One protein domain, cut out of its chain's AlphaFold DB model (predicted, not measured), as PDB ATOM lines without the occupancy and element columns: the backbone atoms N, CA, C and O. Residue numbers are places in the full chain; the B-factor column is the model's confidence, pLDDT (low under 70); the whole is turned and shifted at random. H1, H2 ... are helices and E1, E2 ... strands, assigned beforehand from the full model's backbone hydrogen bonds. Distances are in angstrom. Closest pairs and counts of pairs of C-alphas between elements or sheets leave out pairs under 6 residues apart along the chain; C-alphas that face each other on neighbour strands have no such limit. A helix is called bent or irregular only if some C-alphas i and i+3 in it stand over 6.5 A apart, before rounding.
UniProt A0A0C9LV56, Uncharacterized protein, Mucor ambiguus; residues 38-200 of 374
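AT A GLANCE: This is residues 38 to 200 of the 374 residues of an uncharacterized protein of Mucor ambiguus (UniProt A0A0C9LV56). Four helices, H2, H5, H6 and H7, make a loose up-and-down bundle, with H5 near H2 and H6 but touching neither, and the long, kinked H7 runs on past them to where H1 packs across its residues 190 to 194. The small H4 packs on H6, H3 follows H2 at an end of the model, and residues 108 to 117 stick out as a free loop. The printed part has 163 residues, with named elements in the order H1, H2, H3, H4, E1, H5, H6, H7, and its class is mostly helix. It is compact, with a radius of gyration of the C-alphas of 17.4 A, and spans 52 by 48 by 28 A.

IN THESE COORDINATES: Find C-alpha 42 at (122.220, 144.787, 110.873); there H1 begins, residues 42 to 53, 15.0 A long. H2, residues 56 to 73, runs 26.0 A to C-alpha 73 at (111.739, 124.992, 99.057). Next come H3, residues 77 to 80, H4, residues 92 to 96, and the strand E1, residues 103 to 105. Go on to H5, residues 133 to 143, 15.3 A, and H6, residues 156 to 168, 19.2 A. H7, residues 172 to 198, spans 33.4 A and ends at C-alpha 198, (131.115, 149.857, 116.693); it is irregular, with C-alphas 174 and 177 7.6 A apart, and has a kink of 41 degrees near residue 179.

HOW THE PARTS SIT: Begin at the hub, H7, which touches three helices. It touches H2 at a steep tilt of 40 degrees, opposite ways; their closest C-alphas, of Arg 69 and Pro 172, are 5.9 A apart. With residues 174 to 178 it touches H6, closest at Val 162 and Val 174, C-alphas 5.8 A apart, and the two form a helical hairpin. H1 is about perpendicular to H7, at 85 degrees, and touches it, closest at the C-alphas of Phe 45 and Phe 194, 6.7 A. H5 is close to H2 but not clearly touching, at a shallow tilt of 15 degrees, opposite ways; the closest C-alphas, of Phe 61 and Phe 143, are 7.3 A apart. H4 touches residues 156 to 161 of H6, closest at the C-alphas of Ile 95 and Trp 157, 4.2 A. E1 pairs with no named strand, but its residues 103 to 105 pair antiparallel with residues 123 to 124. Every O i to N i+4 pair is within hydrogen-bond range in H2 and H5, against 7 of 8 in H1, 7 of 9 in H6, 17 of 23 in H7 and 0 of 1 in H4, where 2 of 2 O i to N i+3 pairs are; H3 is too short for such a pair.

THE WHOLE: The C-alphas farthest apart, of His 78 and Gln 200, are 53.0 A apart. The printed part has no cut. The links H3 to H4, E1 to H5 and H5 to H6 are long. The mean pLDDT of the printed part is 88.9, and residues 106 to 121 are under 70.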
ATOM      1  N   GLN A  38     121.515 149.643 117.522       85.69
ATOM      2  CA  GLN A  38     122.574 150.618 117.285       85.69
ATOM      3  C   GLN A  38     123.507 150.733 118.506       85.69
ATOM      4  O   GLN A  38     123.018 150.931 119.626       85.69
ATOM      5  N   PRO A  39     124.843 150.663 118.340       90.62
ATOM      6  CA  PRO A  39     125.628 150.761 117.097       90.62
ATOM      7  C   PRO A  39     126.006 149.439 116.405       90.62
ATOM      8  O   PRO A  39     126.866 149.453 115.530       90.62
ATOM      9  N   ILE A  40     125.441 148.309 116.831       92.81
ATOM     10  CA  ILE A  40     125.769 146.968 116.330       92.81
ATOM     11  C   ILE A  40     124.599 146.313 115.577       92.81
ATOM     12  O   ILE A  40     124.513 145.089 115.529       92.81
ATOM     13  N   SER A  41     123.685 147.108 115.012       90.44
ATOM     14  CA  SER A  41     122.532 146.599 114.253       90.44
ATOM     15  C   SER A  41     122.938 146.017 112.891       90.44
ATOM     16  O   SER A  41     124.038 146.282 112.401       90.44
ATOM     17  N   LEU A  42     122.030 145.273 112.246       90.06
ATOM     18  CA  LEU A  42     122.220 144.787 110.873       90.06
ATOM     19  C   LEU A  42     122.558 145.923 109.901       90.06
ATOM     20  O   LEU A  42     123.455 145.786 109.073       90.06
ATOM     21  N   GLU A  43     121.866 147.053 110.023       86.38
ATOM     22  CA  GLU A  43     122.091 148.206 109.155       86.38
ATOM     23  C   GLU A  43     123.462 148.842 109.404       86.38
ATOM     24  O   GLU A  43     124.169 149.176 108.457       86.38
ATOM     25  N   ASP A  44     123.888 148.949 110.666       88.56
ATOM     26  CA  ASP A  44     125.223 149.465 110.983       88.56
ATOM     27  C   ASP A  44     126.320 148.520 110.451       88.56
ATOM     28  O   ASP A  44     127.347 148.982 109.950       88.56
ATOM     29  N   PHE A  45     126.090 147.201 110.494       92.94
ATOM     30  CA  PHE A  45     126.993 146.209 109.905       92.94
ATOM     31  C   PHE A  45     127.040 146.322 108.377       92.94
ATOM     32  O   PHE A  45     128.123 146.351 107.794       92.94
ATOM     33  N   ARG A  46     125.885 146.480 107.721       91.38
ATOM     34  CA  ARG A  46     125.780 146.709 106.272       91.38
ATOM     35  C   ARG A  46     126.553 147.959 105.844       91.38
ATOM     36  O   ARG A  46     127.362 147.899 104.921       91.38
ATOM     37  N   LEU A  47     126.347 149.082 106.534       88.38
ATOM     38  CA  LEU A  47     127.050 150.340 106.263       88.38
ATOM     39  C   LEU A  47     128.559 150.219 106.488       88.38
ATOM     40  O   LEU A  47     129.337 150.820 105.743       88.38
ATOM     41  N   PHE A  48     128.975 149.436 107.483       92.38
ATOM     42  CA  PHE A  48     130.378 149.129 107.732       92.38
ATOM     43  C   PHE A  48     131.001 148.313 106.587       92.38
ATOM     44  O   PHE A  48     132.046 148.707 106.066       92.38
ATOM     45  N   LEU A  49     130.350 147.236 106.139       93.69
ATOM     46  CA  LEU A  49     130.830 146.437 105.007       93.69
ATOM     47  C   LEU A  49     130.889 147.251 103.712       93.69
ATOM     48  O   LEU A  49     131.827 147.102 102.941       93.69
ATOM     49  N   LEU A  50     129.919 148.139 103.484       90.50
ATOM     50  CA  LEU A  50     129.852 148.963 102.277       90.50
ATOM     51  C   LEU A  50     130.959 150.023 102.222       90.50
ATOM     52  O   LEU A  50     131.631 150.176 101.205       90.50
ATOM     53  N   ASN A  51     131.131 150.776 103.308       88.19
ATOM     54  CA  ASN A  51     131.938 151.996 103.285       88.19
ATOM     55  C   ASN A  51     133.329 151.841 103.902       88.19
ATOM     56  O   ASN A  51     134.128 152.773 103.819       88.19
ATOM     57  N   LYS A  52     133.587 150.737 104.611       90.69
ATOM     58  CA  LYS A  52     134.831 150.555 105.359       90.69
ATOM     59  C   LYS A  52     135.588 149.289 104.994       90.69
ATOM     60  O   LYS A  52     136.790 149.384 104.780       90.69
ATOM     61  N   GLU A  53     134.927 148.135 104.949       92.75
ATOM     62  CA  GLU A  53     135.585 146.897 104.491       92.75
ATOM     63  C   GLU A  53     135.486 146.679 102.982       92.75
ATOM     64  O   GLU A  53     136.298 145.942 102.438       92.75
ATOM     65  N   HIS A  54     134.535 147.329 102.308       93.06
ATOM     66  CA  HIS A  54     134.245 147.146 100.882       93.06
ATOM     67  C   HIS A  54     133.975 145.676 100.494       93.06
ATOM     68  O   HIS A  54     134.333 145.232  99.410       93.06
ATOM     69  N   THR A  55     133.322 144.926 101.388       95.38
ATOM     70  CA  THR A  55     132.980 143.495 101.241       95.38
ATOM     71  C   THR A  55     131.470 143.245 101.348       95.38
ATOM     72  O   THR A  55     131.014 142.180 101.769       95.38
ATOM     73  N   ILE A  56     130.657 144.244 100.988       94.12
ATOM     74  CA  ILE A  56     129.189 144.193 101.085       94.12
ATOM     75  C   ILE A  56     128.561 143.040 100.289       94.12
ATOM     76  O   ILE A  56     127.555 142.479 100.724       94.12
ATOM     77  N   GLN A  57     129.186 142.635  99.183       94.62
ATOM     78  CA  GLN A  57     128.746 141.530  98.333       94.62
ATOM     79  C   GLN A  57     128.616 140.211  99.105       94.62
ATOM     80  O   GLN A  57     127.719 139.427  98.817       94.62
ATOM     81  N   ASN A  58     129.421 139.998 100.151       96.06
ATOM     82  CA  ASN A  58     129.333 138.813 101.007       96.06
ATOM     83  C   ASN A  58     127.991 138.747 101.755       96.06
ATOM     84  O   ASN A  58     127.365 137.690 101.848       96.06
ATOM     85  N   LEU A  59     127.538 139.888 102.283       95.56
ATOM     86  CA  LEU A  59     126.257 139.994 102.981       95.56
ATOM     87  C   LEU A  59     125.082 139.908 101.999       95.56
ATOM     88  O   LEU A  59     124.076 139.270 102.303       95.56
ATOM     89  N   GLU A  60     125.215 140.524 100.824       94.62
ATOM     90  CA  GLU A  60     124.195 140.468  99.773       94.62
ATOM     91  C   GLU A  60     124.032 139.054  99.206       94.62
ATOM     92  O   GLU A  60     122.901 138.604  99.043       94.62
ATOM     93  N   PHE A  61     125.128 138.324  98.988       96.62
ATOM     94  CA  PHE A  61     125.097 136.922  98.578       96.62
ATOM     95  C   PHE A  61     124.457 136.032  99.644       96.62
ATOM     96  O   PHE A  61     123.607 135.204  99.323       96.62
ATOM     97  N   HIS A  62     124.804 136.232 100.923       95.50
ATOM     98  CA  HIS A  62     124.152 135.523 102.023       95.50
ATOM     99  C   HIS A  62     122.635 135.758 102.014       95.50
ATOM    100  O   HIS A  62     121.867 134.798 102.059       95.50
ATOM    101  N   ALA A  63     122.197 137.017 101.932       94.38
ATOM    102  CA  ALA A  63     120.779 137.367 101.913       94.38
ATOM    103  C   ALA A  63     120.058 136.781 100.687       94.38
ATOM    104  O   ALA A  63     118.994 136.179 100.836       94.38
ATOM    105  N   TRP A  64     120.671 136.898  99.505       95.88
ATOM    106  CA  TRP A  64     120.160 136.309  98.271       95.88
ATOM    107  C   TRP A  64     119.990 134.795  98.403       95.88
ATOM    108  O   TRP A  64     118.906 134.295  98.124       95.88
ATOM    109  N   LEU A  65     120.998 134.064  98.896       96.69
ATOM    110  CA  LEU A  65     120.921 132.606  99.008       96.69
ATOM    111  C   LEU A  65     119.843 132.156 100.002       96.69
ATOM    112  O   LEU A  65     119.168 131.157  99.760       96.69
ATOM    113  N   MET A  66     119.654 132.878 101.111       95.12
ATOM    114  CA  MET A  66     118.584 132.571 102.069       95.12
ATOM    115  C   MET A  66     117.193 132.762 101.448       95.12
ATOM    116  O   MET A  66     116.299 131.943 101.665       95.12
ATOM    117  N   ASP A  67     117.002 133.818 100.657       96.25
ATOM    118  CA  ASP A  67     115.751 134.042  99.934       96.25
ATOM    119  C   ASP A  67     115.570 133.043  98.777       96.25
ATOM    120  O   ASP A  67     114.461 132.550  98.567       96.25
ATOM    121  N   TYR A  68     116.650 132.688  98.077       96.94
ATOM    122  CA  TYR A  68     116.664 131.694  97.005       96.94
ATOM    123  C   TYR A  68     116.276 130.305  97.520       96.94
ATOM    124  O   TYR A  68     115.385 129.673  96.957       96.94
ATOM    125  N   ARG A  69     116.861 129.866  98.645       96.88
ATOM    126  CA  ARG A  69     116.486 128.621  99.338       96.88
ATOM    127  C   ARG A  69     115.007 128.606  99.697       96.88
ATOM    128  O   ARG A  69     114.315 127.662  99.338       96.88
ATOM    129  N   ARG A  70     114.500 129.687 100.299       96.81
ATOM    130  CA  ARG A  70     113.076 129.807 100.651       96.81
ATOM    131  C   ARG A  70     112.171 129.666  99.425       96.81
ATOM    132  O   ARG A  70     111.151 128.989  99.492       96.81
ATOM    133  N   LYS A  71     112.526 130.311  98.307       96.62
ATOM    134  CA  LYS A  71     111.768 130.208  97.050       96.62
ATOM    135  C   LYS A  71     111.829 128.801  96.464       96.62
ATOM    136  O   LYS A  71     110.804 128.317  96.005       96.62
ATOM    137  N   PHE A  72     112.998 128.162  96.486       96.44
ATOM    138  CA  PHE A  72     113.193 126.808  95.974       96.44
ATOM    139  C   PHE A  72     112.423 125.771  96.805       96.44
ATOM    140  O   PHE A  72     111.732 124.926  96.249       96.44
ATOM    141  N   GLU A  73     112.473 125.870  98.134       95.94
ATOM    142  CA  GLU A  73     111.739 124.992  99.057       95.94
ATOM    143  C   GLU A  73     110.217 125.128  98.919       95.94
ATOM    144  O   GLU A  73     109.494 124.149  99.103       95.94
ATOM    145  N   ALA A  74     109.730 126.317  98.548       96.81
ATOM    146  CA  ALA A  74     108.314 126.577  98.295       96.81
ATOM    147  C   ALA A  74     107.802 126.010  96.956       96.81
ATOM    148  O   ALA A  74     106.598 126.065  96.696       96.81
ATOM    149  N   LEU A  75     108.680 125.488  96.090       96.38
ATOM    150  CA  LEU A  75     108.274 124.884  94.821       96.38
ATOM    151  C   LEU A  75     107.594 123.519  95.032       96.38
ATOM    152  O   LEU A  75     107.967 122.767  95.939       96.38
ATOM    153  N   PRO A  76     106.649 123.138  94.153       96.81
ATOM    154  CA  PRO A  76     106.101 121.785  94.128       96.81
ATOM    155  C   PRO A  76     107.183 120.714  93.929       96.81
ATOM    156  O   PRO A  76     108.175 120.939  93.238       96.81
ATOM    157  N   GLU A  77     106.953 119.508  94.453       94.88
ATOM    158  CA  GLU A  77     107.925 118.403  94.375       94.88
ATOM    159  C   GLU A  77     108.330 118.054  92.934       94.88
ATOM    160  O   GLU A  77     109.500 117.808  92.658       94.88
ATOM    161  N   HIS A  78     107.387 118.124  91.989       94.00
ATOM    162  CA  HIS A  78     107.655 117.866  90.572       94.00
ATOM    163  C   HIS A  78     108.546 118.932  89.912       94.00
ATOM    164  O   HIS A  78     109.246 118.619  88.955       94.00
ATOM    165  N   GLU A  79     108.532 120.178  90.399       94.00
ATOM    166  CA  GLU A  79     109.443 121.232  89.934       94.00
ATOM    167  C   GLU A  79     110.828 121.059  90.564       94.00
ATOM    168  O   GLU A  79     111.832 121.141  89.861       94.00
ATOM    169  N   LYS A  80     110.895 120.739  91.865       93.81
ATOM    170  CA  LYS A  80     112.166 120.459  92.556       93.81
ATOM    171  C   LYS A  80     112.891 119.260  91.944       93.81
ATOM    172  O   LYS A  80     114.102 119.318  91.751       93.81
ATOM    173  N   ALA A  81     112.155 118.220  91.548       93.44
ATOM    174  CA  ALA A  81     112.707 117.033  90.896       93.44
ATOM    175  C   ALA A  81     113.435 117.329  89.567       93.44
ATOM    176  O   ALA A  81     114.300 116.553  89.164       93.44
ATOM    177  N   LYS A  82     113.138 118.455  88.897       94.12
ATOM    178  CA  LYS A  82     113.850 118.886  87.675       94.12
ATOM    179  C   LYS A  82     115.259 119.421  87.960       94.12
ATOM    180  O   LYS A  82     116.076 119.512  87.043       94.12
ATOM    181  N   SER A  83     115.540 119.766  89.214       94.69
ATOM    182  CA  SER A  83     116.806 120.338  89.673       94.69
ATOM    183  C   SER A  83     117.402 119.464  90.777       94.69
ATOM    184  O   SER A  83     117.328 119.829  91.952       94.69
ATOM    185  N   PRO A  84     117.976 118.298  90.427       93.56
ATOM    186  CA  PRO A  84     118.559 117.394  91.412       93.56
ATOM    187  C   PRO A  84     119.761 118.041  92.125       93.56
ATOM    188  O   PRO A  84     120.445 118.884  91.530       93.56
ATOM    189  N   PRO A  85     120.057 117.654  93.378       94.00
ATOM    190  CA  PRO A  85     121.245 118.131  94.075       94.00
ATOM    191  C   PRO A  85     122.530 117.712  93.333       94.00
ATOM    192  O   PRO A  85     122.542 116.686  92.640       94.00
ATOM    193  N   PRO A  86     123.620 118.493  93.455       93.44
ATOM    194  CA  PRO A  86     124.900 118.141  92.854       93.44
ATOM    195  C   PRO A  86     125.412 116.809  93.422       93.44
ATOM    196  O   PRO A  86     125.318 116.554  94.621       93.44
ATOM    197  N   LYS A  87     125.943 115.947  92.546       89.06
ATOM    198  CA  LYS A  87     126.390 114.589  92.912       89.06
ATOM    199  C   LYS A  87     127.648 114.592  93.777       89.06
ATOM    200  O   LYS A  87     127.801 113.737  94.642       89.06
ATOM    201  N   GLU A  88     128.544 115.533  93.508       89.75
ATOM    202  CA  GLU A  88     129.837 115.656  94.171       89.75
ATOM    203  C   GLU A  88     129.886 116.950  94.971       89.75
ATOM    204  O   GLU A  88     129.412 117.994  94.516       89.75
ATOM    205  N   SER A  89     130.482 116.892  96.157       89.81
ATOM    206  CA  SER A  89     130.780 118.080  96.951       89.81
ATOM    207  C   SER A  89     131.934 118.869  96.337       89.81
ATOM    208  O   SER A  89     132.866 118.290  95.779       89.81
ATOM    209  N   ALA A  90     131.913 120.188  96.508       92.12
ATOM    210  CA  ALA A  90     133.007 121.046  96.071       92.12
ATOM    211  C   ALA A  90     134.333 120.643  96.740       92.12
ATOM    212  O   ALA A  90     134.388 120.437  97.953       92.12
ATOM    213  N   SER A  91     135.401 120.560  95.951       94.31
ATOM    214  CA  SER A  91     136.757 120.260  96.420       94.31
ATOM    215  C   SER A  91     137.788 121.037  95.604       94.31
ATOM    216  O   SER A  91     137.467 121.577  94.548       94.31
ATOM    217  N   GLU A  92     139.046 121.074  96.043       92.94
ATOM    218  CA  GLU A  92     140.115 121.742  95.284       92.94
ATOM    219  C   GLU A  92     140.261 121.179  93.857       92.94
ATOM    220  O   GLU A  92     140.531 121.932  92.922       92.94
ATOM    221  N   ALA A  93     139.966 119.888  93.655       93.69
ATOM    222  CA  ALA A  93     139.958 119.245  92.340       93.69
ATOM    223  C   ALA A  93     138.902 119.827  91.382       93.69
ATOM    224  O   ALA A  93     139.038 119.699  90.165       93.69
ATOM    225  N   SER A  94     137.886 120.527  91.901       93.25
ATOM    226  CA  SER A  94     136.878 121.214  91.090       93.25
ATOM    227  C   SER A  94     137.464 122.309  90.192       93.25
ATOM    228  O   SER A  94     136.810 122.735  89.241       93.25
ATOM    229  N   ILE A  95     138.710 122.734  90.430       92.88
ATOM    230  CA  ILE A  95     139.442 123.604  89.503       92.88
ATOM    231  C   ILE A  95     139.589 122.987  88.103       92.88
ATOM    232  O   ILE A  95     139.644 123.716  87.117       92.88
ATOM    233  N   HIS A  96     139.598 121.657  88.001       93.69
ATOM    234  CA  HIS A  96     139.760 120.932  86.741       93.69
ATOM    235  C   HIS A  96     138.434 120.585  86.054       93.69
ATOM    236  O   HIS A  96     138.442 119.891  85.041       93.69
ATOM    237  N   LEU A  97     137.291 121.058  86.568       93.31
ATOM    238  CA  LEU A  97     136.003 120.832  85.909       93.31
ATOM    239  C   LEU A  97     136.003 121.461  84.502       93.31
ATOM    240  O   LEU A  97     136.492 122.589  84.350       93.31
ATOM    241  N   PRO A  98     135.454 120.773  83.484       93.25
ATOM    242  CA  PRO A  98     135.471 121.225  82.094       93.25
ATOM    243  C   PRO A  98     134.376 122.273  81.843       93.25
ATOM    244  O   PRO A  98     133.394 122.035  81.146       93.25
ATOM    245  N   LEU A  99     134.511 123.444  82.471       88.75
ATOM    246  CA  LEU A  99     133.581 124.562  82.288       88.75
ATOM    247  C   LEU A  99     133.671 125.154  80.874       88.75
ATOM    248  O   LEU A  99     132.670 125.610  80.328       88.75
ATOM    249  N   ASP A 100     134.864 125.118  80.285       88.62
ATOM    250  CA  ASP A 100     135.149 125.735  78.989       88.62
ATOM    251  C   ASP A 100     134.437 124.994  77.840       88.62
ATOM    252  O   ASP A 100     133.982 125.623  76.889       88.62
ATOM    253  N   ASP A 101     134.199 123.686  77.993       90.06
ATOM    254  CA  ASP A 101     133.437 122.858  77.045       90.06
ATOM    255  C   ASP A 101     131.957 123.266  76.939       90.06
ATOM    256  O   ASP A 101     131.263 122.914  75.982       90.06
ATOM    257  N   LEU A 102     131.438 123.988  77.938       86.75
ATOM    258  CA  LEU A 102     130.046 124.436  77.995       86.75
ATOM    259  C   LEU A 102     129.870 125.866  77.476       86.75
ATOM    260  O   LEU A 102     128.747 126.368  77.471       86.75
ATOM    261  N   LEU A 103     130.943 126.538  77.059       86.44
ATOM    262  CA  LEU A 103     130.920 127.925  76.612       86.44
ATOM    263  C   LEU A 103     130.273 128.054  75.224       86.44
ATOM    264  O   LEU A 103     130.716 127.445  74.256       86.44
ATOM    265  N   ILE A 104     129.211 128.858  75.124       80.69
ATOM    266  CA  ILE A 104     128.501 129.152  73.866       80.69
ATOM    267  C   ILE A 104     129.039 130.436  73.222       80.69
ATOM    268  O   ILE A 104     129.135 130.513  71.999       80.69
ATOM    269  N   LYS A 105     129.372 131.454  74.028       70.88
ATOM    270  CA  LYS A 105     129.896 132.744  73.558       70.88
ATOM    271  C   LYS A 105     130.954 133.271  74.531       70.88
ATOM    272  O   LYS A 105     130.685 133.346  75.730       70.88
ATOM    273  N   SER A 106     132.129 133.631  74.014       58.44
ATOM    274  CA  SER A 106     133.179 134.360  74.733       58.44
ATOM    275  C   SER A 106     133.399 135.735  74.098       58.44
ATOM    276  O   SER A 106     133.311 135.900  72.884       58.44
ATOM    277  N   ASP A 107     133.667 136.737  74.931       55.78
ATOM    278  CA  ASP A 107     133.760 138.151  74.537       55.78
ATOM    279  C   ASP A 107     135.037 138.536  73.768       55.78
ATOM    280  O   ASP A 107     135.215 139.715  73.455       55.78
ATOM    281  N   GLU A 108     135.937 137.600  73.455       54.44
ATOM    282  CA  GLU A 108     137.214 137.964  72.821       54.44
ATOM    283  C   GLU A 108     137.058 138.496  71.387       54.44
ATOM    284  O   GLU A 108     137.896 139.275  70.941       54.44
ATOM    285  N   GLU A 109     135.969 138.182  70.679       49.38
ATOM    286  CA  GLU A 109     135.806 138.595  69.276       49.38
ATOM    287  C   GLU A 109     135.067 139.935  69.063       49.38
ATOM    288  O   GLU A 109     134.997 140.395  67.926       49.38
ATOM    289  N   THR A 110     134.494 140.591  70.090       47.97
ATOM    290  CA  THR A 110     133.550 141.720  69.847       47.97
ATOM    291  C   THR A 110     133.617 142.951  70.762       47.97
ATOM    292  O   THR A 110     132.750 143.819  70.645       47.97
ATOM    293  N   LYS A 111     134.611 143.108  71.646       50.22
ATOM    294  CA  LYS A 111     134.672 144.307  72.509       50.22
ATOM    295  C   LYS A 111     135.435 145.471  71.874       50.22
ATOM    296  O   LYS A 111     136.661 145.492  71.833       50.22
ATOM    297  N   ASP A 112     134.677 146.482  71.457       50.84
ATOM    298  CA  ASP A 112     135.167 147.839  71.221       50.84
ATOM    299  C   ASP A 112     135.678 148.410  72.568       50.84
ATOM    300  O   ASP A 112     134.894 148.495  73.522       50.84
ATOM    301  N   PRO A 113     136.968 148.774  72.719       57.34
ATOM    302  CA  PRO A 113     137.578 149.133  74.012       57.34
ATOM    303  C   PRO A 113     136.991 150.395  74.672       57.34
ATOM    304  O   PRO A 113     137.386 150.768  75.775       57.34
ATOM    305  N   THR A 114     136.056 151.065  74.001       59.19
ATOM    306  CA  THR A 114     135.415 152.308  74.436       59.19
ATOM    307  C   THR A 114     134.053 152.101  75.109       59.19
ATOM    308  O   THR A 114     133.544 153.033  75.737       59.19
ATOM    309  N   VAL A 115     133.466 150.898  75.039       52.66
ATOM    310  CA  VAL A 115     132.128 150.607  75.581       52.66
ATOM    311  C   VAL A 115     132.225 149.683  76.794       52.66
ATOM    312  O   VAL A 115     132.445 148.480  76.683       52.66
ATOM    313  N   PHE A 116     132.009 150.243  77.984       50.09
ATOM    314  CA  PHE A 116     131.848 149.458  79.206       50.09
ATOM    315  C   PHE A 116     130.454 148.807  79.218       50.09
ATOM    316  O   PHE A 116     129.459 149.476  79.504       50.09
ATOM    317  N   SER A 117     130.368 147.509  78.910       49.91
ATOM    318  CA  SER A 117     129.161 146.718  79.191       49.91
ATOM    319  C   SER A 117     129.218 146.203  80.635       49.91
ATOM    320  O   SER A 117     130.177 145.518  80.989       49.91
ATOM    321  N   PRO A 118     128.220 146.501  81.486       50.50
ATOM    322  CA  PRO A 118     128.173 146.022  82.868       50.50
ATOM    323  C   PRO A 118     127.814 144.530  82.990       50.50
ATOM    324  O   PRO A 118     127.795 144.004  84.101       50.50
ATOM    325  N   ILE A 119     127.492 143.861  81.880       55.41
ATOM    326  CA  ILE A 119     127.107 142.451  81.837       55.41
ATOM    327  C   ILE A 119     128.245 141.687  81.158       55.41
ATOM    328  O   ILE A 119     128.633 142.013  80.039       55.41
ATOM    329  N   ASN A 120     128.788 140.685  81.849       58.59
ATOM    330  CA  ASN A 120     129.621 139.680  81.200       58.59
ATOM    331  C   ASN A 120     128.714 138.841  80.298       58.59
ATOM    332  O   ASN A 120     127.857 138.118  80.811       58.59
ATOM    333  N   ASP A 121     128.920 138.900  78.983       64.25
ATOM    334  CA  ASP A 121     128.144 138.136  77.995       64.25
ATOM    335  C   ASP A 121     128.653 136.683  77.871       64.25
ATOM    336  O   ASP A 121     128.484 136.022  76.844       64.25
ATOM    337  N   VAL A 122     129.275 136.163  78.936       71.69
ATOM    338  CA  VAL A 122     129.676 134.759  79.043       71.69
ATOM    339  C   VAL A 122     128.409 133.924  79.181       71.69
ATOM    340  O   VAL A 122     127.717 133.965  80.203       71.69
ATOM    341  N   LEU A 123     128.098 133.172  78.127       80.31
ATOM    342  CA  LEU A 123     126.930 132.304  78.078       80.31
ATOM    343  C   LEU A 123     127.369 130.843  78.088       80.31
ATOM    344  O   LEU A 123     128.046 130.392  77.163       80.31
ATOM    345  N   TYR A 124     126.942 130.100  79.106       85.06
ATOM    346  CA  TYR A 124     127.131 128.654  79.181       85.06
ATOM    347  C   TYR A 124     125.884 127.893  78.728       85.06
ATOM    348  O   TYR A 124     124.753 128.366  78.853       85.06
ATOM    349  N   LYS A 125     126.087 126.676  78.224       87.06
ATOM    350  CA  LYS A 125     125.022 125.736  77.884       87.06
ATOM    351  C   LYS A 125     124.378 125.191  79.156       87.06
ATOM    352  O   LYS A 125     125.041 124.545  79.962       87.06
ATOM    353  N   THR A 126     123.073 125.406  79.303       90.19
ATOM    354  CA  THR A 126     122.311 125.014  80.497       90.19
ATOM    355  C   THR A 126     121.253 123.950  80.202       90.19
ATOM    356  O   THR A 126     120.802 123.783  79.065       90.19
ATOM    357  N   THR A 127     120.848 123.204  81.232       88.56
ATOM    358  CA  THR A 127     119.720 122.266  81.144       88.56
ATOM    359  C   THR A 127     118.384 123.030  81.086       88.56
ATOM    360  O   THR A 127     118.080 123.803  82.000       88.56
ATOM    361  N   PRO A 128     117.559 122.836  80.037       89.12
ATOM    362  CA  PRO A 128     116.302 123.562  79.883       89.12
ATOM    363  C   PRO A 128     115.218 123.061  80.849       89.12
ATOM    364  O   PRO A 128     115.228 121.912  81.287       89.12
ATOM    365  N   GLY A 129     114.235 123.920  81.144       89.12
ATOM    366  CA  GLY A 129     113.020 123.542  81.882       89.12
ATOM    367  C   GLY A 129     113.142 123.520  83.410       89.12
ATOM    368  O   GLY A 129     112.211 123.069  84.075       89.12
ATOM    369  N   GLN A 130     114.252 124.008  83.969       93.31
ATOM    370  CA  GLN A 130     114.472 124.065  85.416       93.31
ATOM    371  C   GLN A 130     113.864 125.323  86.058       93.31
ATOM    372  O   GLN A 130     113.938 126.412  85.477       93.31
ATOM    373  N   PRO A 131     113.292 125.212  87.271       95.00
ATOM    374  CA  PRO A 131     112.712 126.350  87.968       95.00
ATOM    375  C   PRO A 131     113.787 127.341  88.436       95.00
ATOM    376  O   PRO A 131     114.938 126.972  88.669       95.00
ATOM    377  N   LEU A 132     113.397 128.611  88.606       94.50
ATOM    378  CA  LEU A 132     114.250 129.701  89.116       94.50
ATOM    379  C   LEU A 132     115.544 129.954  88.312       94.50
ATOM    380  O   LEU A 132     116.451 130.623  88.807       94.50
ATOM    381  N   ARG A 133     115.619 129.475  87.063       93.69
ATOM    382  CA  ARG A 133     116.786 129.621  86.178       93.69
ATOM    383  C   ARG A 133     117.198 131.083  85.976       93.69
ATOM    384  O   ARG A 133     118.337 131.429  86.246       93.69
ATOM    385  N   ALA A 134     116.257 131.963  85.635       91.44
ATOM    386  CA  ALA A 134     116.548 133.386  85.423       91.44
ATOM    387  C   ALA A 134     117.104 134.096  86.678       91.44
ATOM    388  O   ALA A 134     117.960 134.975  86.575       91.44
ATOM    389  N   GLU A 135     116.626 133.717  87.868       93.38
ATOM    390  CA  GLU A 135     117.127 134.259  89.137       93.38
ATOM    391  C   GLU A 135     118.529 133.726  89.461       93.38
ATOM    392  O   GLU A 135     119.378 134.500  89.903       93.38
ATOM    393  N   LEU A 136     118.783 132.437  89.199       94.75
ATOM    394  CA  LEU A 136     120.110 131.836  89.322       94.75
ATOM    395  C   LEU A 136     121.110 132.531  88.391       94.75
ATOM    396  O   LEU A 136     122.152 132.978  88.853       94.75
ATOM    397  N   ASP A 137     120.776 132.675  87.108       92.06
ATOM    398  CA  ASP A 137     121.679 133.245  86.104       92.06
ATOM    399  C   ASP A 137     122.021 134.709  86.435       92.06
ATOM    400  O   ASP A 137     123.182 135.112  86.358       92.06
ATOM    401  N   SER A 138     121.044 135.481  86.929       91.06
ATOM    402  CA  SER A 138     121.279 136.844  87.437       91.06
ATOM    403  C   SER A 138     122.252 136.862  88.623       91.06
ATOM    404  O   SER A 138     123.088 137.761  88.742       91.06
ATOM    405  N   ALA A 139     122.166 135.874  89.517       93.44
ATOM    406  CA  ALA A 139     123.056 135.767  90.666       93.44
ATOM    407  C   ALA A 139     124.470 135.319  90.275       93.44
ATOM    408  O   ALA A 139     125.436 135.887  90.783       93.44
ATOM    409  N   LEU A 140     124.611 134.374  89.340       93.50
ATOM    410  CA  LEU A 140     125.910 133.985  88.778       93.50
ATOM    411  C   LEU A 140     126.594 135.189  88.124       93.50
ATOM    412  O   LEU A 140     127.762 135.456  88.409       93.50
ATOM    413  N   GLN A 141     125.835 135.975  87.353       90.00
ATOM    414  CA  GLN A 141     126.315 137.225  86.764       90.00
ATOM    415  C   GLN A 141     126.743 138.255  87.797       90.00
ATOM    416  O   GLN A 141     127.718 138.965  87.571       90.00
ATOM    417  N   THR A 142     126.047 138.334  88.927       91.31
ATOM    418  CA  THR A 142     126.331 139.327  89.969       91.31
ATOM    419  C   THR A 142     127.508 138.930  90.864       91.31
ATOM    420  O   THR A 142     128.231 139.807  91.321       91.31
ATOM    421  N   PHE A 143     127.697 137.637  91.142       94.75
ATOM    422  CA  PHE A 143     128.579 137.184  92.224       94.75
ATOM    423  C   PHE A 143     129.737 136.274  91.793       94.75
ATOM    424  O   PHE A 143     130.742 136.237  92.498       94.75
ATOM    425  N   PHE A 144     129.617 135.532  90.686       93.88
ATOM    426  CA  PHE A 144     130.574 134.471  90.328       93.88
ATOM    427  C   PHE A 144     131.316 134.707  89.015       93.88
ATOM    428  O   PHE A 144     132.431 134.210  88.868       93.88
ATOM    429  N   TYR A 145     130.728 135.432  88.057       90.12
ATOM    430  CA  TYR A 145     131.432 135.713  86.810       90.12
ATOM    431  C   TYR A 145     132.638 136.636  87.020       90.12
ATOM    432  O   TYR A 145     132.543 137.598  87.788       90.12
ATOM    433  N   PRO A 146     133.743 136.376  86.297       85.12
ATOM    434  CA  PRO A 146     134.970 137.154  86.426       85.12
ATOM    435  C   PRO A 146     134.731 138.600  85.995       85.12
ATOM    436  O   PRO A 146     134.110 138.832  84.963       85.12
ATOM    437  N   ASN A 147     135.237 139.579  86.741       83.12
ATOM    438  CA  ASN A 147     134.998 141.014  86.524       83.12
ATOM    439  C   ASN A 147     133.555 141.467  86.783       83.12
ATOM    440  O   ASN A 147     133.152 142.549  86.345       83.12
ATOM    441  N   SER A 148     132.757 140.666  87.491       85.62
ATOM    442  CA  SER A 148     131.445 141.129  87.926       85.62
ATOM    443  C   SER A 148     131.571 142.283  88.921       85.62
ATOM    444  O   SER A 148     132.458 142.311  89.775       85.62
ATOM    445  N   PHE A 149     130.623 143.222  88.874       84.69
ATOM    446  CA  PHE A 149     130.586 144.372  89.780       84.69
ATOM    447  C   PHE A 149     130.577 143.975  91.269       84.69
ATOM    448  O   PHE A 149     131.054 144.734  92.113       84.69
ATOM    449  N   LYS A 150     130.023 142.801  91.601       91.06
ATOM    450  CA  LYS A 150     129.932 142.272  92.973       91.06
ATOM    451  C   LYS A 150     130.563 140.887  93.096       91.06
ATOM    452  O   LYS A 150     130.127 140.085  93.923       91.06
ATOM    453  N   GLU A 151     131.597 140.628  92.298       92.25
ATOM    454  CA  GLU A 151     132.349 139.377  92.345       92.25
ATOM    455  C   GLU A 151     132.779 139.032  93.782       92.25
ATOM    456  O   GLU A 151     133.288 139.866  94.548       92.25
ATOM    457  N   LEU A 152     132.510 137.789  94.175       95.00
ATOM    458  CA  LEU A 152     132.840 137.266  95.490       95.00
ATOM    459  C   LEU A 152     134.334 136.963  95.574       95.00
ATOM    460  O   LEU A 152     134.904 136.306  94.709       95.00
ATOM    461  N   ASN A 153     134.959 137.369  96.677       92.38
ATOM    462  CA  ASN A 153     136.357 137.047  96.943       92.38
ATOM    463  C   ASN A 153     136.474 135.623  97.510       92.38
ATOM    464  O   ASN A 153     136.563 135.437  98.724       92.38
ATOM    465  N   ILE A 154     136.401 134.625  96.629       95.06
ATOM    466  CA  ILE A 154     136.506 133.197  96.950       95.06
ATOM    467  C   ILE A 154     137.586 132.528  96.098       95.06
ATOM    468  O   ILE A 154     137.977 133.026  95.047       95.06
ATOM    469  N   GLU A 155     138.068 131.372  96.551       95.31
ATOM    470  CA  GLU A 155     139.068 130.602  95.807       95.31
ATOM    471  C   GLU A 155     138.538 130.163  94.425       95.31
ATOM    472  O   GLU A 155     137.366 129.777  94.319       95.31
ATOM    473  N   PRO A 156     139.385 130.149  93.375       94.44
ATOM    474  CA  PRO A 156     138.948 129.883  92.002       94.44
ATOM    475  C   PRO A 156     138.211 128.554  91.824       94.44
ATOM    476  O   PRO A 156     137.238 128.481  91.079       94.44
ATOM    477  N   TRP A 157     138.624 127.507  92.544       95.62
ATOM    478  CA  TRP A 157     137.977 126.195  92.483       95.62
ATOM    479  C   TRP A 157     136.535 126.221  93.011       95.62
ATOM    480  O   TRP A 157     135.689 125.511  92.469       95.62
ATOM    481  N   ARG A 158     136.215 127.071  94.005       96.12
ATOM    482  CA  ARG A 158     134.840 127.245  94.511       96.12
ATOM    483  C   ARG A 158     133.964 127.927  93.476       96.12
ATOM    484  O   ARG A 158     132.849 127.476  93.231       96.12
ATOM    485  N   SER A 159     134.476 128.993  92.859       95.19
ATOM    486  CA  SER A 159     133.755 129.686  91.788       95.19
ATOM    487  C   SER A 159     133.529 128.752  90.597       95.19
ATOM    488  O   SER A 159     132.401 128.599  90.132       95.19
ATOM    489  N   ARG A 160     134.567 128.016  90.180       94.62
ATOM    490  CA  ARG A 160     134.488 127.055  89.071       94.62
ATOM    491  C   ARG A 160     133.521 125.905  89.354       94.62
ATOM    492  O   ARG A 160     132.737 125.560  88.475       94.62
ATOM    493  N   TYR A 161     133.503 125.375  90.579       96.56
ATOM    494  CA  TYR A 161     132.507 124.389  91.012       96.56
ATOM    495  C   TYR A 161     131.075 124.913  90.864       96.56
ATOM    496  O   TYR A 161     130.218 124.210  90.322       96.56
ATOM    497  N   VAL A 162     130.818 126.137  91.336       96.56
ATOM    498  CA  VAL A 162     129.489 126.753  91.275       96.56
ATOM    499  C   VAL A 162     129.066 126.973  89.827       96.56
ATOM    500  O   VAL A 162     127.992 126.519  89.446       96.56
ATOM    501  N   LEU A 163     129.912 127.610  89.012       94.88
ATOM    502  CA  LEU A 163     129.620 127.901  87.605       94.88
ATOM    503  C   LEU A 163     129.348 126.623  86.800       94.88
ATOM    504  O   LEU A 163     128.385 126.569  86.037       94.88
ATOM    505  N   TYR A 164     130.143 125.572  87.017       95.06
ATOM    506  CA  TYR A 164     129.967 124.288  86.338       95.06
ATOM    507  C   TYR A 164     128.664 123.591  86.740       95.06
ATOM    508  O   TYR A 164     127.839 123.270  85.886       95.06
ATOM    509  N   ASN A 165     128.426 123.385  88.039       95.50
ATOM    510  CA  ASN A 165     127.232 122.665  88.494       95.50
ATOM    511  C   ASN A 165     125.942 123.456  88.249       95.50
ATOM    512  O   ASN A 165     124.901 122.859  87.969       95.50
ATOM    513  N   ALA A 166     126.008 124.788  88.272       94.81
ATOM    514  CA  ALA A 166     124.883 125.647  87.932       94.81
ATOM    515  C   ALA A 166     124.396 125.458  86.485       94.81
ATOM    516  O   ALA A 166     123.216 125.686  86.206       94.81
ATOM    517  N   CYS A 167     125.248 124.988  85.566       93.50
ATOM    518  CA  CYS A 167     124.830 124.662  84.199       93.50
ATOM    519  C   CYS A 167     123.844 123.481  84.163       93.50
ATOM    520  O   CYS A 167     122.934 123.458  83.333       93.50
ATOM    521  N   TYR A 168     123.984 122.535  85.094       94.19
ATOM    522  CA  TYR A 168     123.200 121.299  85.134       94.19
ATOM    523  C   TYR A 168     122.028 121.333  86.113       94.19
ATOM    524  O   TYR A 168     121.056 120.607  85.920       94.19
ATOM    525  N   THR A 169     122.096 122.134  87.178       95.44
ATOM    526  CA  THR A 169     121.041 122.185  88.198       95.44
ATOM    527  C   THR A 169     120.826 123.588  88.753       95.44
ATOM    528  O   THR A 169     121.749 124.396  88.811       95.44
ATOM    529  N   THR A 170     119.591 123.877  89.175       96.12
ATOM    530  CA  THR A 170     119.237 125.088  89.937       96.12
ATOM    531  C   THR A 170     119.102 124.806  91.441       96.12
ATOM    532  O   THR A 170     118.580 125.626  92.190       96.12
ATOM    533  N   HIS A 171     119.556 123.640  91.916       96.56
ATOM    534  CA  HIS A 171     119.468 123.287  93.331       96.56
ATOM    535  C   HIS A 171     120.340 124.222  94.200       96.56
ATOM    536  O   HIS A 171     121.516 124.425  93.885       96.56
ATOM    537  N   PRO A 172     119.834 124.758  95.331       97.00
ATOM    538  CA  PRO A 172     120.579 125.690  96.187       97.00
ATOM    539  C   PRO A 172     121.851 125.096  96.813       97.00
ATOM    540  O   PRO A 172     122.712 125.843  97.286       97.00
ATOM    541  N   ASP A 173     121.985 123.768  96.818       96.00
ATOM    542  CA  ASP A 173     123.155 123.090  97.391       96.00
ATOM    543  C   ASP A 173     124.448 123.319  96.611       96.00
ATOM    544  O   ASP A 173     125.527 123.232  97.193       96.00
ATOM    545  N   VAL A 174     124.350 123.732  95.342       96.31
ATOM    546  CA  VAL A 174     125.510 124.165  94.548       96.31
ATOM    547  C   VAL A 174     126.292 125.276  95.262       96.31
ATOM    548  O   VAL A 174     127.513 125.347  95.159       96.31
ATOM    549  N   PHE A 175     125.611 126.115  96.045       97.06
ATOM    550  CA  PHE A 175     126.213 127.260  96.725       97.06
ATOM    551  C   PHE A 175     126.708 126.974  98.145       97.06
ATOM    552  O   PHE A 175     127.276 127.880  98.750       97.06
ATOM    553  N   VAL A 176     126.499 125.772  98.701       95.38
ATOM    554  CA  VAL A 176     126.787 125.478 100.125       95.38
ATOM    555  C   VAL A 176     128.236 125.781 100.470       95.38
ATOM    556  O   VAL A 176     128.492 126.555 101.383       95.38
ATOM    557  N   ASN A 177     129.183 125.260  99.691       96.44
ATOM    558  CA  ASN A 177     130.602 125.440  99.989       96.44
ATOM    559  C   ASN A 177     131.045 126.914  99.901       96.44
ATOM    560  O   ASN A 177     131.775 127.407 100.763       96.44
ATOM    561  N   ALA A 178     130.571 127.641  98.883       96.81
ATOM    562  CA  ALA A 178     130.846 129.070  98.744       96.81
ATOM    563  C   ALA A 178     130.220 129.874  99.897       96.81
ATOM    564  O   ALA A 178     130.849 130.776 100.452       96.81
ATOM    565  N   HIS A 179     128.997 129.522 100.294       96.62
ATOM    566  CA  HIS A 179     128.288 130.154 101.401       96.62
ATOM    567  C   HIS A 179     128.941 129.891 102.751       96.62
ATOM    568  O   HIS A 179     129.085 130.838 103.515       96.62
ATOM    569  N   GLU A 180     129.389 128.669 103.033       96.31
ATOM    570  CA  GLU A 180     130.106 128.332 104.267       96.31
ATOM    571  C   GLU A 180     131.375 129.172 104.420       96.31
ATOM    572  O   GLU A 180     131.604 129.759 105.481       96.31
ATOM    573  N   TYR A 181     132.157 129.311 103.343       96.31
ATOM    574  CA  TYR A 181     133.340 130.170 103.335       96.31
ATOM    575  C   TYR A 181     132.981 131.636 103.619       96.31
ATOM    576  O   TYR A 181     133.576 132.274 104.489       96.31
ATOM    577  N   ILE A 182     131.976 132.173 102.924       96.62
ATOM    578  CA  ILE A 182     131.555 133.573 103.066       96.62
ATOM    579  C   ILE A 182     130.957 133.840 104.448       96.62
ATOM    580  O   ILE A 182     131.247 134.861 105.071       96.62
ATOM    581  N   TYR A 183     130.144 132.921 104.961       96.00
ATOM    582  CA  TYR A 183     129.563 133.014 106.292       96.00
ATOM    583  C   TYR A 183     130.649 132.952 107.372       96.00
ATOM    584  O   TYR A 183     130.640 133.768 108.297       96.00
ATOM    585  N   GLY A 184     131.629 132.055 107.221       95.75
ATOM    586  CA  GLY A 184     132.821 132.000 108.065       95.75
ATOM    587  C   GLY A 184     133.611 133.309 108.030       95.75
ATOM    588  O   GLY A 184     133.950 133.856 109.081       95.75
ATOM    589  N   TYR A 185     133.813 133.886 106.842       95.44
ATOM    590  CA  TYR A 185     134.471 135.184 106.675       95.44
ATOM    591  C   TYR A 185     133.715 136.309 107.399       95.44
ATOM    592  O   TYR A 185     134.314 137.070 108.167       95.44
ATOM    593  N   LEU A 186     132.392 136.390 107.213       95.44
ATOM    594  CA  LEU A 186     131.544 137.377 107.881       95.44
ATOM    595  C   LEU A 186     131.613 137.235 109.411       95.44
ATOM    596  O   LEU A 186     131.720 138.242 110.113       95.44
ATOM    597  N   ASN A 187     131.589 136.004 109.929       93.75
ATOM    598  CA  ASN A 187     131.584 135.717 111.363       93.75
ATOM    599  C   ASN A 187     132.946 135.936 112.040       93.75
ATOM    600  O   ASN A 187     133.022 136.480 113.141       93.75
ATOM    601  N   GLU A 188     134.037 135.508 111.412       91.38
ATOM    602  CA  GLU A 188     135.354 135.507 112.050       91.38
ATOM    603  C   GLU A 188     136.171 136.758 111.751       91.38
ATOM    604  O   GLU A 188     136.917 137.233 112.614       91.38
ATOM    605  N   ARG A 189     136.056 137.291 110.530       93.19
ATOM    606  CA  ARG A 189     136.826 138.452 110.082       93.19
ATOM    607  C   ARG A 189     135.990 139.715 110.209       93.19
ATOM    608  O   ARG A 189     136.316 140.552 111.055       93.19
ATOM    609  N   SER A 190     134.921 139.845 109.431       94.81
ATOM    610  CA  SER A 190     134.169 141.103 109.350       94.81
ATOM    611  C   SER A 190     133.502 141.482 110.666       94.81
ATOM    612  O   SER A 190     133.599 142.631 111.092       94.81
ATOM    613  N   LEU A 191     132.890 140.531 111.380       94.50
ATOM    614  CA  LEU A 191     132.240 140.809 112.663       94.50
ATOM    615  C   LEU A 191     133.232 141.332 113.708       94.50
ATOM    616  O   LEU A 191     132.938 142.309 114.390       94.50
ATOM    617  N   ARG A 192     134.429 140.743 113.824       92.69
ATOM    618  CA  ARG A 192     135.438 141.199 114.800       92.69
ATOM    619  C   ARG A 192     135.923 142.616 114.500       92.69
ATOM    620  O   ARG A 192     136.120 143.422 115.412       92.69
ATOM    621  N   HIS A 193     136.121 142.938 113.224       92.56
ATOM    622  CA  HIS A 193     136.490 144.286 112.795       92.56
ATOM    623  C   HIS A 193     135.359 145.288 113.009       92.56
ATOM    624  O   HIS A 193     135.598 146.382 113.531       92.56
ATOM    625  N   PHE A 194     134.133 144.896 112.670       94.56
ATOM    626  CA  PHE A 194     132.937 145.679 112.926       94.56
ATOM    627  C   PHE A 194     132.801 145.988 114.413       94.56
ATOM    628  O   PHE A 194     132.687 147.153 114.781       94.56
ATOM    629  N   MET A 195     132.925 144.978 115.277       94.19
ATOM    630  CA  MET A 195     132.846 145.137 116.728       94.19
ATOM    631  C   MET A 195     133.890 146.096 117.269       94.19
ATOM    632  O   MET A 195     133.560 146.998 118.040       94.19
ATOM    633  N   HIS A 196     135.137 145.974 116.818       91.00
ATOM    634  CA  HIS A 196     136.184 146.908 117.213       91.00
ATOM    635  C   HIS A 196     135.789 148.367 116.951       91.00
ATOM    636  O   HIS A 196     136.055 149.233 117.786       91.00
ATOM    637  N   HIS A 197     135.147 148.640 115.813       91.06
ATOM    638  CA  HIS A 197     134.740 149.986 115.429       91.06
ATOM    639  C   HIS A 197     133.419 150.434 116.053       91.06
ATOM    640  O   HIS A 197     133.322 151.577 116.495       91.06
ATOM    641  N   ALA A 198     132.427 149.555 116.135       92.25
ATOM    642  CA  ALA A 198     131.115 149.857 116.693       92.25
ATOM    643  C   ALA A 198     131.170 150.125 118.206       92.25
ATOM    644  O   ALA A 198     130.396 150.927 118.727       92.25
ATOM    645  N   LEU A 199     132.120 149.498 118.911       93.69
ATOM    646  CA  LEU A 199     132.336 149.709 120.342       93.69
ATOM    647  C   LEU A 199     132.996 151.052 120.676       93.69
ATOM    648  O   LEU A 199     132.927 151.476 121.829       93.69
ATOM    649  N   GLN A 200     133.633 151.728 119.717       92.81
ATOM    650  CA  GLN A 200     134.258 153.033 119.942       92.81
ATOM    651  C   GLN A 200     133.198 154.138 119.956       92.81
ATOM    652  O   GLN A 200     132.307 154.183 119.111       92.81
TER     653      GLN A 200